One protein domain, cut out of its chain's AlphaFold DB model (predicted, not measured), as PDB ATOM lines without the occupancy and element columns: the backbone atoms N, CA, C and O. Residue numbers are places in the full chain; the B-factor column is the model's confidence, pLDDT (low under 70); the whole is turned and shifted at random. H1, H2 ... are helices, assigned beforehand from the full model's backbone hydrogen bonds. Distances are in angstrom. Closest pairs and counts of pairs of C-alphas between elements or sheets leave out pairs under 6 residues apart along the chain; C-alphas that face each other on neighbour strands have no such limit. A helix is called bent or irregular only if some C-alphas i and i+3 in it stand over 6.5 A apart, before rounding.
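What this domain is: This is residues 14 to 70 of the 277 residues of the protein "Putative phytoene dehydrogenase" of Mycobacterium kansasii (UniProt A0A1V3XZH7). Two long helices, H3 and H4, meet as a wide V, with the late part of H3 packed on the early part of H4, and two shorter helices lie over one side of this V, H2 on H3 and H1 on the first half of H4. An eight-residue loop joins H3 to H4 where the V closes, and the other ends of the two helices spread apart. The printed part has 57 residues with four named helices, in the order H1, H2, H3, H4, and no named strand, and its class is all helix. The whole is compact and rounded, with a radius of gyration of the C-alphas of 10.2 A and spans of 28 by 24 by 19 A.

How they stand to each other: H1, residues 14 to 22, touches H4, residues 57 to 70, and H4 touches H1 with residues 57 to 62 alone. The closest C-alphas are those of Thr 21 and Ala 59, 4.0 A apart, and the helices run opposite ways at a steep tilt of 42 degrees. H2, residues 25 to 29, is close to H1 but not clearly touching, with the C-alphas of Pro 20 and Leu 28 closest at 6.9 A. H2 touches residues 57 to 61 of H4 alone, and the closest C-alphas are those of Ala 25 and Ser 58, 4.3 A apart. H3, residues 35 to 48, touches H2, with the C-alphas of Ala 29 and Arg 38 closest at 5.2 A. H3 also touches H4, about perpendicular at 73 degrees, and the C-alphas of Ala 45 and Gly 61 come closest, at 3.8 A. H1 and H3 stay apart. Every O i to N i+4 pair is within hydrogen-bond range in H2, against 3 of 5 in H1, 8 of 10 in H3 and 9 of 10 in H4.

Where its parts are: H1 begins at C-alpha 14 at (17.180, -3.144, 23.627) and is 12.4 A long. It is irregular, but only just: C-alphas 17 and 20 are 6.55 A apart. H2, five residues, is 5.8 A long. H3 begins at C-alpha 35 at (27.646, 23.034, 22.460) and is 20.5 A long. H4 is 20.9 A long and ends at C-alpha 70 at (24.734, 2.154, 11.267). H4 is neither bent nor irregular, but only just: C-alphas 57 and 60 are 6.1 A apart.

The domain as a whole: The two C-alphas farthest apart are those of Leu 14 and Leu 35, at 28.2 A. The first and last printed C-alphas, of Leu 14 and Arg 70, are 15.4 A apart. The printed part has no cut. The links from H1 to H2 and from H2 to H3 are tight, and the link from H3 to H4 is short. The mean pLDDT of the printed part is 91.1, and no printed residue is under 70.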
ATOM      1  N   LEU A  14      18.450  -3.859  23.628       82.25
ATOM      2  CA  LEU A  14      17.180  -3.144  23.627       82.25
ATOM      3  C   LEU A  14      17.063  -2.227  24.848       82.25
ATOM      4  O   LEU A  14      16.677  -1.076  24.688       82.25
ATOM      5  N   ALA A  15      17.438  -2.699  26.039       83.94
ATOM      6  CA  ALA A  15      17.460  -1.881  27.246       83.94
ATOM      7  C   ALA A  15      18.457  -0.724  27.106       83.94
ATOM      8  O   ALA A  15      18.076   0.428  27.267       83.94
ATOM      9  N   ARG A  16      19.705  -0.990  26.701       84.38
ATOM     10  CA  ARG A  16      20.739   0.044  26.527       84.38
ATOM     11  C   ARG A  16      20.342   1.118  25.511       84.38
ATOM     12  O   ARG A  16      20.637   2.291  25.724       84.38
ATOM     13  N   PHE A  17      19.683   0.728  24.421       83.00
ATOM     14  CA  PHE A  17      19.127   1.663  23.449       83.00
ATOM     15  C   PHE A  17      17.895   2.389  24.004       83.00
ATOM     16  O   PHE A  17      17.800   3.603  23.875       83.00
ATOM     17  N   GLY A  18      16.977   1.661  24.643       82.38
ATOM     18  CA  GLY A  18      15.676   2.141  25.104       82.38
ATOM     19  C   GLY A  18      15.730   3.054  26.328       82.38
ATOM     20  O   GLY A  18      14.989   4.033  26.378       82.38
ATOM     21  N   THR A  19      16.627   2.817  27.285       84.19
ATOM     22  CA  THR A  19      16.757   3.632  28.505       84.19
ATOM     23  C   THR A  19      16.906   5.134  28.214       84.19
ATOM     24  O   THR A  19      16.110   5.909  28.748       84.19
ATOM     25  N   PRO A  20      17.831   5.596  27.344       83.81
ATOM     26  CA  PRO A  20      17.927   7.019  27.020       83.81
ATOM     27  C   PRO A  20      16.724   7.545  26.222       83.81
ATOM     28  O   PRO A  20      16.462   8.745  26.264       83.81
ATOM     29  N   THR A  21      15.964   6.689  25.523       85.50
ATOM     30  CA  THR A  21      14.791   7.132  24.745       85.50
ATOM     31  C   THR A  21      13.630   7.612  25.607       85.50
ATOM     32  O   THR A  21      12.835   8.426  25.138       85.50
ATOM     33  N   VAL A  22      13.548   7.157  26.864       88.31
ATOM     34  CA  VAL A  22      12.477   7.555  27.790       88.31
ATOM     35  C   VAL A  22      12.622   9.020  28.211       88.31
ATOM     36  O   VAL A  22      11.632   9.733  28.409       88.31
ATOM     37  N   LEU A  23      13.865   9.488  28.314       92.06
ATOM     38  CA  LEU A  23      14.181  10.832  28.775       92.06
ATOM     39  C   LEU A  23      13.707  11.902  27.778       92.06
ATOM     40  O   LEU A  23      13.753  11.694  26.561       92.06
ATOM     41  N   PRO A  24      13.327  13.097  28.257       94.56
ATOM     42  CA  PRO A  24      13.198  14.261  27.394       94.56
ATOM     43  C   PRO A  24      14.505  14.567  26.661       94.56
ATOM     44  O   PRO A  24      15.592  14.421  27.232       94.56
ATOM     45  N   ALA A  25      14.412  15.058  25.427       93.50
ATOM     46  CA  ALA A  25      15.577  15.469  24.650       93.50
ATOM     47  C   ALA A  25      16.375  16.571  25.365       93.50
ATOM     48  O   ALA A  25      17.597  16.609  25.254       93.50
ATOM     49  N   SER A  26      15.718  17.422  26.157       93.31
ATOM     50  CA  SER A  26      16.388  18.433  26.989       93.31
ATOM     51  C   SER A  26      17.271  17.839  28.079       93.31
ATOM     52  O   SER A  26      18.329  18.396  28.370       93.31
ATOM     53  N   ALA A  27      16.885  16.701  28.654       94.31
ATOM     54  CA  ALA A  27      17.695  15.991  29.634       94.31
ATOM     55  C   ALA A  27      18.848  15.254  28.945       94.31
ATOM     56  O   ALA A  27      19.999  15.406  29.354       94.31
ATOM     57  N   LEU A  28      18.563  14.523  27.860       93.19
ATOM     58  CA  LEU A  28      19.580  13.735  27.162       93.19
ATOM     59  C   LEU A  28      20.647  14.613  26.492       93.19
ATOM     60  O   LEU A  28      21.831  14.281  26.532       93.19
ATOM     61  N   ALA A  29      20.264  15.782  25.967       93.88
ATOM     62  CA  ALA A  29      21.203  16.748  25.400       93.88
ATOM     63  C   ALA A  29      22.301  17.149  26.401       93.88
ATOM     64  O   ALA A  29      23.443  17.364  26.006       93.88
ATOM     65  N   ARG A  30      22.009  17.198  27.709       93.44
ATOM     66  CA  ARG A  30      23.000  17.584  28.732       93.44
ATOM     67  C   ARG A  30      24.176  16.610  28.832       93.44
ATOM     68  O   ARG A  30      25.238  17.034  29.281       93.44
ATOM     69  N   LEU A  31      24.017  15.362  28.381       93.19
ATOM     70  CA  LEU A  31      25.099  14.370  28.349       93.19
ATOM     71  C   LEU A  31      26.181  14.701  27.308       93.19
ATOM     72  O   LEU A  31      27.316  14.243  27.429       93.19
ATOM     73  N   PHE A  32      25.863  15.515  26.297       93.88
ATOM     74  CA  PHE A  32      26.849  15.979  25.327       93.88
ATOM     75  C   PHE A  32      27.717  17.082  25.942       93.88
ATOM     76  O   PHE A  32      27.211  18.078  26.476       93.88
ATOM     77  N   ARG A  33      29.041  16.910  25.842       95.06
ATOM     78  CA  ARG A  33      30.036  17.821  26.437       95.06
ATOM     79  C   ARG A  33      30.166  19.145  25.682       95.06
ATOM     80  O   ARG A  33      30.454  20.162  26.296       95.06
ATOM     81  N   THR A  34      29.947  19.139  24.367       96.25
ATOM     82  CA  THR A  34      30.142  20.311  23.500       96.25
ATOM     83  C   THR A  34      28.816  20.968  23.130       96.25
ATOM     84  O   THR A  34      27.790  20.296  22.991       96.25
ATOM     85  N   LEU A  35      28.827  22.290  22.920       94.31
ATOM     86  CA  LEU A  35      27.646  23.034  22.460       94.31
ATOM     87  C   LEU A  35      27.165  22.538  21.087       94.31
ATOM     88  O   LEU A  35      25.965  22.426  20.852       94.31
ATOM     89  N   GLN A  36      28.104  22.168  20.219       92.81
ATOM     90  CA  GLN A  36      27.860  21.626  18.886       92.81
ATOM     91  C   GLN A  36      27.196  20.248  18.957       92.81
ATOM     92  O   GLN A  36      26.233  20.001  18.238       92.81
ATOM     93  N   GLY A  37      27.652  19.365  19.855       94.06
ATOM     94  CA  GLY A  37      27.034  18.053  20.064       94.06
ATOM     95  C   GLY A  37      25.599  18.174  20.575       94.06
ATOM     96  O   GLY A  37      24.704  17.485  20.085       94.06
ATOM     97  N   ARG A  38      25.357  19.123  21.491       95.69
ATOM     98  CA  ARG A  38      24.005  19.457  21.967       95.69
ATOM     99  C   ARG A  38      23.114  19.948  20.833       95.69
ATOM    100  O   ARG A  38      21.999  19.456  20.693       95.69
ATOM    101  N   ALA A  39      23.594  20.894  20.025       94.19
ATOM    102  CA  ALA A  39      22.843  21.442  18.896       94.19
ATOM    103  C   ALA A  39      22.550  20.374  17.829       94.19
ATOM    104  O   ALA A  39      21.412  20.261  17.375       94.19
ATOM    105  N   LEU A  40      23.536  19.534  17.498       92.81
ATOM    106  CA  LEU A  40      23.386  18.424  16.558       92.81
ATOM    107  C   LEU A  40      22.301  17.447  17.024       92.81
ATOM    108  O   LEU A  40      21.366  17.169  16.275       92.81
ATOM    109  N   PHE A  41      22.393  16.966  18.269       94.75
ATOM    110  CA  PHE A  41      21.378  16.084  18.841       94.75
ATOM    111  C   PHE A  41      20.006  16.763  18.881       94.75
ATOM    112  O   PHE A  41      19.013  16.159  18.479       94.75
ATOM    113  N   GLY A  42      19.950  18.031  19.300       95.00
ATOM    114  CA  GLY A  42      18.723  18.818  19.331       95.00
ATOM    115  C   GLY A  42      18.042  18.897  17.971       95.00
ATOM    116  O   GLY A  42      16.849  18.621  17.882       95.00
ATOM    117  N   GLY A  43      18.787  19.203  16.906       93.81
ATOM    118  CA  GLY A  43      18.236  19.274  15.552       93.81
ATOM    119  C   GLY A  43      17.648  17.938  15.091       93.81
ATOM    120  O   GLY A  43      16.619  17.901  14.412       93.81
ATOM    121  N   VAL A  44      18.271  16.819  15.460       94.06
ATOM    122  CA  VAL A  44      17.722  15.490  15.162       94.06
ATOM    123  C   VAL A  44      16.467  15.239  16.007       94.06
ATOM    124  O   VAL A  44      15.422  14.900  15.459       94.06
ATOM    125  N   ALA A  45      16.519  15.486  17.316       94.06
ATOM    126  CA  ALA A  45      15.380  15.322  18.220       94.06
ATOM    127  C   ALA A  45      14.185  16.226  17.864       94.06
ATOM    128  O   ALA A  45      13.041  15.856  18.121       94.06
ATOM    129  N   ALA A  46      14.419  17.364  17.202       93.00
ATOM    130  CA  ALA A  46      13.375  18.244  16.689       93.00
ATOM    131  C   ALA A  46      12.414  17.522  15.728       93.00
ATOM    132  O   ALA A  46      11.291  17.978  15.549       93.00
ATOM    133  N   HIS A  47      12.774  16.368  15.161       91.19
ATOM    134  CA  HIS A  47      11.865  15.526  14.368       91.19
ATOM    135  C   HIS A  47      10.719  14.919  15.201       91.19
ATOM    136  O   HIS A  47       9.816  14.309  14.642       91.19
ATOM    137  N   ALA A  48      10.712  15.107  16.524       90.31
ATOM    138  CA  ALA A  48       9.558  14.815  17.367       90.31
ATOM    139  C   ALA A  48       8.382  15.791  17.149       90.31
ATOM    140  O   ALA A  48       7.278  15.494  17.599       90.31
ATOM    141  N   PHE A  49       8.606  16.948  16.504       89.25
ATOM    142  CA  PHE A  49       7.596  17.993  16.248       89.25
ATOM    143  C   PHE A  49       6.833  18.449  17.507       89.25
ATOM    144  O   PHE A  49       5.667  18.846  17.444       89.25
ATOM    145  N   ARG A  50       7.487  18.364  18.670       90.00
ATOM    146  CA  ARG A  50       6.939  18.693  19.991       90.00
ATOM    147  C   ARG A  50       8.002  19.394  20.839       90.00
ATOM    148  O   ARG A  50       9.192  19.198  20.588       90.00
ATOM    149  N   PRO A  51       7.602  20.132  21.893       92.88
ATOM    150  CA  PRO A  51       8.551  20.707  22.835       92.88
ATOM    151  C   PRO A  51       9.525  19.655  23.377       92.88
ATOM    152  O   PRO A  51       9.118  18.643  23.943       92.88
ATOM    153  N   LEU A  52      10.825  19.923  23.253       93.75
ATOM    154  CA  LEU A  52      11.898  18.959  23.549       93.75
ATOM    155  C   LEU A  52      12.057  18.602  25.040       93.75
ATOM    156  O   LEU A  52      12.886  17.766  25.393       93.75
ATOM    157  N   HIS A  53      11.275  19.230  25.919       92.69
ATOM    158  CA  HIS A  53      11.206  18.902  27.344       92.69
ATOM    159  C   HIS A  53      10.105  17.885  27.676       92.69
ATOM    160  O   HIS A  53      10.039  17.414  28.809       92.69
ATOM    161  N   TYR A  54       9.252  17.524  26.712       92.31
ATOM    162  CA  TYR A  54       8.262  16.467  26.900       92.31
ATOM    163  C   TYR A  54       8.930  15.085  26.943       92.31
ATOM    164  O   TYR A  54       9.969  14.879  26.300       92.31
ATOM    165  N   PRO A  55       8.340  14.120  27.673       90.69
ATOM    166  CA  PRO A  55       8.861  12.760  27.743       90.69
ATOM    167  C   PRO A  55       8.890  12.105  26.360       90.69
ATOM    168  O   PRO A  55       8.134  12.486  25.460       90.69
ATOM    169  N   LEU A  56       9.766  11.109  26.201       88.88
ATOM    170  CA  LEU A  56       9.955  10.324  24.972       88.88
ATOM    171  C   LEU A  56      10.468  11.104  23.748       88.88
ATOM    172  O   LEU A  56      10.653  10.524  22.679       88.88
ATOM    173  N   THR A  57      10.742  12.405  23.864       90.94
ATOM    174  CA  THR A  57      11.255  13.205  22.735       90.94
ATOM    175  C   THR A  57      12.673  12.807  22.319       90.94
ATOM    176  O   THR A  57      13.035  12.975  21.155       90.94
ATOM    177  N   SER A  58      13.459  12.195  23.214       92.19
ATOM    178  CA  SER A  58      14.756  11.610  22.847       92.19
ATOM    179  C   SER A  58      14.629  10.389  21.945       92.19
ATOM    180  O   SER A  58      15.563  10.109  21.200       92.19
ATOM    181  N   ALA A  59      13.505   9.665  21.987       90.50
ATOM    182  CA  ALA A  59      13.325   8.431  21.224       90.50
ATOM    183  C   ALA A  59      13.508   8.648  19.720       90.50
ATOM    184  O   ALA A  59      14.237   7.898  19.073       90.50
ATOM    185  N   VAL A  60      12.915   9.720  19.189       88.69
ATOM    186  CA  VAL A  60      13.025  10.077  17.769       88.69
ATOM    187  C   VAL A  60      14.467  10.435  17.414       88.69
ATOM    188  O   VAL A  60      15.014   9.909  16.448       88.69
ATOM    189  N   GLY A  61      15.116  11.277  18.227       90.31
ATOM    190  CA  GLY A  61      16.507  11.668  17.998       90.31
ATOM    191  C   GLY A  61      17.469  10.474  18.031       90.31
ATOM    192  O   GLY A  61      18.292  10.305  17.133       90.31
ATOM    193  N   MET A  62      17.328   9.606  19.031       91.50
ATOM    194  CA  MET A  62      18.150   8.404  19.181       91.50
ATOM    195  C   MET A  62      17.919   7.397  18.057       91.50
ATOM    196  O   MET A  62      18.892   6.868  17.527       91.50
ATOM    197  N   GLY A  63      16.665   7.158  17.663       90.06
ATOM    198  CA  GLY A  63      16.337   6.252  16.559       90.06
ATOM    199  C   GLY A  63      16.951   6.705  15.238       90.06
ATOM    200  O   GLY A  63      17.628   5.925  14.573       90.06
ATOM    201  N   ILE A  64      16.793   7.989  14.907       90.50
ATOM    202  CA  ILE A  64      17.344   8.590  13.688       90.50
ATOM    203  C   ILE A  64      18.882   8.542  13.718       90.50
ATOM    204  O   ILE A  64      19.495   8.050  12.775       90.50
ATOM    205  N   ILE A  65      19.532   8.982  14.802       91.31
ATOM    206  CA  ILE A  65      21.006   8.968  14.885       91.31
ATOM    207  C   ILE A  65      21.559   7.542  14.834       91.31
ATOM    208  O   ILE A  65      22.540   7.315  14.133       91.31
ATOM    209  N   ALA A  66      20.954   6.584  15.541       90.00
ATOM    210  CA  ALA A  66      21.434   5.205  15.554       90.00
ATOM    211  C   ALA A  66      21.310   4.545  14.174       90.00
ATOM    212  O   ALA A  66      22.267   3.922  13.709       90.00
ATOM    213  N   ALA A  67      20.171   4.727  13.497       88.88
ATOM    214  CA  ALA A  67      19.970   4.228  12.139       88.88
ATOM    215  C   ALA A  67      20.977   4.855  11.162       88.88
ATOM    216  O   ALA A  67      21.682   4.131  10.459       88.88
ATOM    217  N   GLY A  68      21.117   6.184  11.196       89.56
ATOM    218  CA  GLY A  68      22.068   6.907  10.352       89.56
ATOM    219  C   GLY A  68      23.528   6.560  10.640       89.56
ATOM    220  O   GLY A  68      24.335   6.484   9.722       89.56
ATOM    221  N   HIS A  69      23.882   6.292  11.897       89.75
ATOM    222  CA  HIS A  69      25.223   5.842  12.266       89.75
ATOM    223  C   HIS A  69      25.524   4.439  11.726       89.75
ATOM    224  O   HIS A  69      26.651   4.160  11.328       89.75
ATOM    225  N   ARG A  70      24.534   3.535  11.722       91.06
ATOM    226  CA  ARG A  70      24.734   2.154  11.267       91.06
ATOM    227  C   ARG A  70      24.715   2.015   9.745       91.06
ATOM    228  O   ARG A  70      25.503   1.234   9.219       91.06
TER     229      ARG A  70